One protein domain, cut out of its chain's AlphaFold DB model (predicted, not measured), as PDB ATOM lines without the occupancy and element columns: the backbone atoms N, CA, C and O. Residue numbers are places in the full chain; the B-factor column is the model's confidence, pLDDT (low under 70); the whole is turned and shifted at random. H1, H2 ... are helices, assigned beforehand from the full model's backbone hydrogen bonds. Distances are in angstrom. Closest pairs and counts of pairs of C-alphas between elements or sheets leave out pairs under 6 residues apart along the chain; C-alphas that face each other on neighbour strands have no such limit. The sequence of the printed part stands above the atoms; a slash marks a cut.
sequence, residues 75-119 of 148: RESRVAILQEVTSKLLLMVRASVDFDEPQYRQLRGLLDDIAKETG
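This is residues 75 to 119 of the 148 residues of an uncharacterized protein of Pyrinomonadaceae bacterium (UniProt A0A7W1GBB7). Two long helices, H1 and H2, run side by side in opposite ways, like the two legs of a narrow U, with the link between them as its turn at one end. The two legs stand at a shallow tilt of 11 degrees and are close but not clearly touching, and at the turn end residues 93 to 99, of which 93 to 95 belong to H1, stick out free of the rest. The printed part has 45 residues with two named helices, H1 then H2, and no named strand; its class is all helix. It is only just loose, close to compact, with a radius of gyration of the C-alphas of 11.7 A, and it is flat, spanning 35 by 19 by 8 A.

Begin with the longest helix, H1, residues 75 to 95. Find C-alpha 75 at (24.240, 33.798, 9.610); from there the helix runs 29.9 A to C-alpha 95 at (35.753, 44.000, 35.193). Then look at H2, residues 101 to 117, which covers 24.6 A from first to last C-alpha and ends with C-alpha 117 at (16.659, 43.049, 10.236).

Start from H1 and look across to H2: the two are close but not clearly touching, with 1 pair of C-alphas within 8 A. That closest pair is Val 85 and Leu 107, whose C-alphas are 7.6 A apart. The lines of the helices stand at a shallow tilt of 11 degrees, and they run opposite ways, with their centres 12.4 A apart. In the backbones of H1 and H2, every O i to N i+4 pair is within hydrogen-bond range.

Look for the two C-alphas farthest apart at Val 97 and Gly 119, 35.1 A from each other. The C-alphas of Arg 75 and Gly 119, the first and last printed, are 12.3 A apart. The printed part has no cut, and the link from H1 to H2, 5 residues, is tight. In the B-factor column the mean pLDDT of the printed part of this model is 76.6, and you will find values under 70 at residues 95 to 99 and 117 to 119.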
ATOM      1  N   ARG A  75      24.187  34.511   8.320       79.19
ATOM      2  CA  ARG A  75      24.240  33.798   9.610       79.19
ATOM      3  C   ARG A  75      25.631  33.854  10.239       79.19
ATOM      4  O   ARG A  75      25.715  34.110  11.435       79.19
ATOM      5  N   GLU A  76      26.693  33.667   9.462       82.50
ATOM      6  CA  GLU A  76      28.078  33.761   9.942       82.50
ATOM      7  C   GLU A  76      28.376  35.146  10.520       82.50
ATOM      8  O   GLU A  76      28.868  35.257  11.644       82.50
ATOM      9  N   SER A  77      27.967  36.202   9.812       81.44
ATOM     10  CA  SER A  77      28.134  37.584  10.269       81.44
ATOM     11  C   SER A  77      27.399  37.846  11.593       81.44
ATOM     12  O   SER A  77      27.940  38.487  12.493       81.44
ATOM     13  N   ARG A  78      26.193  37.288  11.774       80.88
ATOM     14  CA  ARG A  78      25.454  37.375  13.049       80.88
ATOM     15  C   ARG A  78      26.171  36.655  14.184       80.88
ATOM     16  O   ARG A  78      26.237  37.192  15.286       80.88
ATOM     17  N   VAL A  79      26.681  35.448  13.938       89.25
ATOM     18  CA  VAL A  79      27.415  34.678  14.954       89.25
ATOM     19  C   VAL A  79      28.658  35.443  15.401       89.25
ATOM     20  O   VAL A  79      28.890  35.542  16.603       89.25
ATOM     21  N   ALA A  80      29.394  36.055  14.470       83.94
ATOM     22  CA  ALA A  80      30.555  36.880  14.792       83.94
ATOM     23  C   ALA A  80      30.186  38.079  15.688       83.94
ATOM     24  O   ALA A  80      30.809  38.286  16.730       83.94
ATOM     25  N   ILE A  81      29.121  38.815  15.349       86.38
ATOM     26  CA  ILE A  81      28.642  39.949  16.161       86.38
ATOM     27  C   ILE A  81      28.194  39.481  17.553       86.38
ATOM     28  O   ILE A  81      28.538  40.100  18.559       86.38
ATOM     29  N   LEU A  82      27.454  38.371  17.641       84.94
ATOM     30  CA  LEU A  82      27.014  37.817  18.926       84.94
ATOM     31  C   LEU A  82      28.197  37.376  19.793       84.94
ATOM     32  O   LEU A  82      28.175  37.589  21.006       84.94
ATOM     33  N   GLN A  83      29.239  36.795  19.196       85.25
ATOM     34  CA  GLN A  83      30.471  36.441  19.900       85.25
ATOM     35  C   GLN A  83      31.210  37.684  20.408       85.25
ATOM     36  O   GLN A  83      31.679  37.688  21.548       85.25
ATOM     37  N   GLU A  84      31.270  38.754  19.615       87.94
ATOM     38  CA  GLU A  84      31.868  40.026  20.027       87.94
ATOM     39  C   GLU A  84      31.101  40.652  21.201       87.94
ATOM     40  O   GLU A  84      31.691  41.008  22.224       87.94
ATOM     41  N   VAL A  85      29.773  40.726  21.092       85.94
ATOM     42  CA  VAL A  85      28.871  41.220  22.140       85.94
ATOM     43  C   VAL A  85      29.026  40.409  23.425       85.94
ATOM     44  O   VAL A  85      29.184  40.980  24.505       85.94
ATOM     45  N   THR A  86      29.037  39.081  23.313       88.12
ATOM     46  CA  THR A  86      29.224  38.178  24.457       88.12
ATOM     47  C   THR A  86      30.585  38.393  25.105       88.12
ATOM     48  O   THR A  86      30.677  38.444  26.327       88.12
ATOM     49  N   SER A  87      31.638  38.575  24.306       85.25
ATOM     50  CA  SER A  87      32.987  38.835  24.813       85.25
ATOM     51  C   SER A  87      33.057  40.159  25.572       85.25
ATOM     52  O   SER A  87      33.638  40.201  26.653       85.25
ATOM     53  N   LYS A  88      32.415  41.220  25.064       82.62
ATOM     54  CA  LYS A  88      32.322  42.519  25.752       82.62
ATOM     55  C   LYS A  88      31.544  42.416  27.061       82.62
ATOM     56  O   LYS A  88      32.030  42.895  28.078       82.62
ATOM     57  N   LEU A  89      30.392  41.742  27.058       80.31
ATOM     58  CA  LEU A  89      29.616  41.487  28.275       80.31
ATOM     59  C   LEU A  89      30.410  40.683  29.299       80.31
ATOM     60  O   LEU A  89      30.430  41.038  30.472       80.31
ATOM     61  N   LEU A  90      31.091  39.620  28.866       83.94
ATOM     62  CA  LEU A  90      31.931  38.810  29.743       83.94
ATOM     63  C   LEU A  90      33.065  39.650  30.340       83.94
ATOM     64  O   LEU A  90      33.393  39.486  31.512       83.94
ATOM     65  N   LEU A  91      33.655  40.549  29.547       81.12
ATOM     66  CA  LEU A  91      34.692  41.462  30.011       81.12
ATOM     67  C   LEU A  91      34.138  42.471  31.023       81.12
ATOM     68  O   LEU A  91      34.780  42.685  32.039       81.12
ATOM     69  N   MET A  92      32.947  43.033  30.787       74.06
ATOM     70  CA  MET A  92      32.261  43.930  31.726       74.06
ATOM     71  C   MET A  92      31.938  43.218  33.038       74.06
ATOM     72  O   MET A  92      32.364  43.671  34.087       74.06
ATOM     73  N   VAL A  93      31.304  42.042  32.983       75.38
ATOM     74  CA  VAL A  93      30.986  41.230  34.172       75.38
ATOM     75  C   VAL A  93      32.249  40.826  34.940       75.38
ATOM     76  O   VAL A  93      32.227  40.720  36.162       75.38
ATOM     77  N   ARG A  94      33.371  40.593  34.245       72.00
ATOM     78  CA  ARG A  94      34.667  40.324  34.890       72.00
ATOM     79  C   ARG A  94      35.337  41.579  35.446       72.00
ATOM     80  O   ARG A  94      36.075  41.464  36.419       72.00
ATOM     81  N   ALA A  95      35.135  42.733  34.816       67.50
ATOM     82  CA  ALA A  95      35.753  44.000  35.193       67.50
ATOM     83  C   ALA A  95      34.968  44.749  36.277       67.50
ATOM     84  O   ALA A  95      35.551  45.602  36.944       67.50
ATOM     85  N   SER A  96      33.682  44.443  36.480       55.12
ATOM     86  CA  SER A  96      32.845  45.172  37.420       55.12
ATOM     87  C   SER A  96      31.870  44.282  38.204       55.12
ATOM     88  O   SER A  96      31.048  43.541  37.670       55.12
ATOM     89  N   VAL A  97      31.935  44.445  39.528       55.69
ATOM     90  CA  VAL A  97      30.815  44.259  40.466       55.69
ATOM     91  C   VAL A  97      29.741  45.350  40.245       55.69
ATOM     92  O   VAL A  97      28.632  45.233  40.755       55.69
ATOM     93  N   ASP A  98      30.027  46.360  39.414       61.28
ATOM     94  CA  ASP A  98      29.157  47.505  39.147       61.28
ATOM     95  C   ASP A  98      28.576  47.481  37.724       61.28
ATOM     96  O   ASP A  98      29.277  47.468  36.710       61.28
ATOM     97  N   PHE A  99      27.252  47.457  37.657       58.84
ATOM     98  CA  PHE A  99      26.458  47.418  36.437       58.84
ATOM     99  C   PHE A  99      26.416  48.793  35.741       58.84
ATOM    100  O   PHE A  99      25.922  49.765  36.312       58.84
ATOM    101  N   ASP A 100      26.897  48.869  34.493       70.12
ATOM    102  CA  ASP A 100      26.853  50.081  33.655       70.12
ATOM    103  C   ASP A 100      25.603  50.074  32.745       70.12
ATOM    104  O   ASP A 100      25.599  49.601  31.602       70.12
ATOM    105  N   GLU A 101      24.501  50.582  33.299       75.25
ATOM    106  CA  GLU A 101      23.177  50.702  32.670       75.25
ATOM    107  C   GLU A 101      23.198  51.372  31.267       75.25
ATOM    108  O   GLU A 101      22.550  50.856  30.346       75.25
ATOM    109  N   PRO A 102      23.930  52.484  31.035       79.88
ATOM    110  CA  PRO A 102      24.126  53.053  29.699       79.88
ATOM    111  C   PRO A 102      24.646  52.066  28.648       79.88
ATOM    112  O   PRO A 102      24.109  52.008  27.536       79.88
ATOM    113  N   GLN A 103      25.667  51.276  28.986       72.94
ATOM    114  CA  GLN A 103      26.270  50.312  28.060       72.94
ATOM    115  C   GLN A 103      25.314  49.150  27.776       72.94
ATOM    116  O   GLN A 103      25.156  48.733  26.625       72.94
ATOM    117  N   TYR A 104      24.590  48.689  28.801       77.44
ATOM    118  CA  TYR A 104      23.552  47.672  28.652       77.44
ATOM    119  C   TYR A 104      22.419  48.120  27.711       77.44
ATOM    120  O   TYR A 104      21.988  47.352  26.845       77.44
ATOM    121  N   ARG A 105      21.964  49.381  27.797       77.31
ATOM    122  CA  ARG A 105      20.946  49.926  26.874       77.31
ATOM    123  C   ARG A 105      21.412  49.966  25.425       77.31
ATOM    124  O   ARG A 105      20.628  49.627  24.540       77.31
ATOM    125  N   GLN A 106      22.658  50.369  25.179       78.44
ATOM    126  CA  GLN A 106      23.220  50.389  23.824       78.44
ATOM    127  C   GLN A 106      23.271  48.979  23.236       78.44
ATOM    128  O   GLN A 106      22.841  48.759  22.105       78.44
ATOM    129  N   LEU A 107      23.716  48.012  24.037       79.38
ATOM    130  CA  LEU A 107      23.781  46.615  23.636       79.38
ATOM    131  C   LEU A 107      22.395  46.035  23.333       79.38
ATOM    132  O   LEU A 107      22.216  45.336  22.338       79.38
ATOM    133  N   ARG A 108      21.397  46.370  24.159       81.44
ATOM    134  CA  ARG A 108      20.000  45.990  23.933       81.44
ATOM    135  C   ARG A 108      19.450  46.584  22.638       81.44
ATOM    136  O   ARG A 108      18.776  45.870  21.908       81.44
ATOM    137  N   GLY A 109      19.742  47.852  22.344       84.69
ATOM    138  CA  GLY A 109      19.348  48.489  21.083       84.69
ATOM    139  C   GLY A 109      19.938  47.770  19.871       84.69
ATOM    140  O   GLY A 109      19.214  47.433  18.939       84.69
ATOM    141  N   LEU A 110      21.225  47.430  19.943       78.94
ATOM    142  CA  LEU A 110      21.930  46.717  18.879       78.94
ATOM    143  C   LEU A 110      21.356  45.306  18.653       78.94
ATOM    144  O   LEU A 110      21.147  44.894  17.515       78.94
ATOM    145  N   LEU A 111      21.017  44.585  19.728       78.75
ATOM    146  CA  LEU A 111      20.320  43.294  19.643       78.75
ATOM    147  C   LEU A 111      18.900  43.426  19.069       78.75
ATOM    148  O   LEU A 111      18.468  42.563  18.303       78.75
ATOM    149  N   ASP A 112      18.180  44.494  19.413       77.62
ATOM    150  CA  ASP A 112      16.839  44.781  18.897       77.62
ATOM    151  C   ASP A 112      16.846  45.089  17.394       77.62
ATOM    152  O   ASP A 112      15.953  44.635  16.675       77.62
ATOM    153  N   ASP A 113      17.840  45.831  16.911       77.69
ATOM    154  CA  ASP A 113      17.975  46.163  15.493       77.69
ATOM    155  C   ASP A 113      18.379  44.939  14.670       77.69
ATOM    156  O   ASP A 113      17.738  44.648  13.658       77.69
ATOM    157  N   ILE A 114      19.297  44.114  15.189       72.81
ATOM    158  CA  ILE A 114      19.570  42.790  14.618       72.81
ATOM    159  C   ILE A 114      18.273  41.965  14.588       72.81
ATOM    160  O   ILE A 114      17.909  41.416  13.556       72.81
ATOM    161  N   ALA A 115      17.495  41.886  15.668       71.38
ATOM    162  CA  ALA A 115      16.259  41.096  15.670       71.38
ATOM    163  C   ALA A 115      15.221  41.559  14.620       71.38
ATOM    164  O   ALA A 115      14.484  40.725  14.084       71.38
ATOM    165  N   LYS A 116      15.164  42.862  14.303       75.81
ATOM    166  CA  LYS A 116      14.291  43.418  13.252       75.81
ATOM    167  C   LYS A 116      14.787  43.071  11.850       75.81
ATOM    168  O   LYS A 116      14.014  42.551  11.051       75.81
ATOM    169  N   GLU A 117      16.065  43.308  11.559       67.56
ATOM    170  CA  GLU A 117      16.659  43.049  10.236       67.56
ATOM    171  C   GLU A 117      16.676  41.558   9.880       67.56
ATOM    172  O   GLU A 117      16.679  41.164   8.716       67.56
ATOM    173  N   THR A 118      16.661  40.703  10.899       62.41
ATOM    174  CA  THR A 118      16.787  39.256  10.746       62.41
ATOM    175  C   THR A 118      15.455  38.508  10.694       62.41
ATOM    176  O   THR A 118      15.456  37.280  10.573       62.41
ATOM    177  N   GLY A 119      14.331  39.234  10.750       59.72
ATOM    178  CA  GLY A 119      12.974  38.682  10.703       59.72
ATOM    179  C   GLY A 119      12.519  38.003  12.002       59.72
ATOM    180  O   GLY A 119      11.478  37.348  12.013       59.72
TER     181      GLY A 119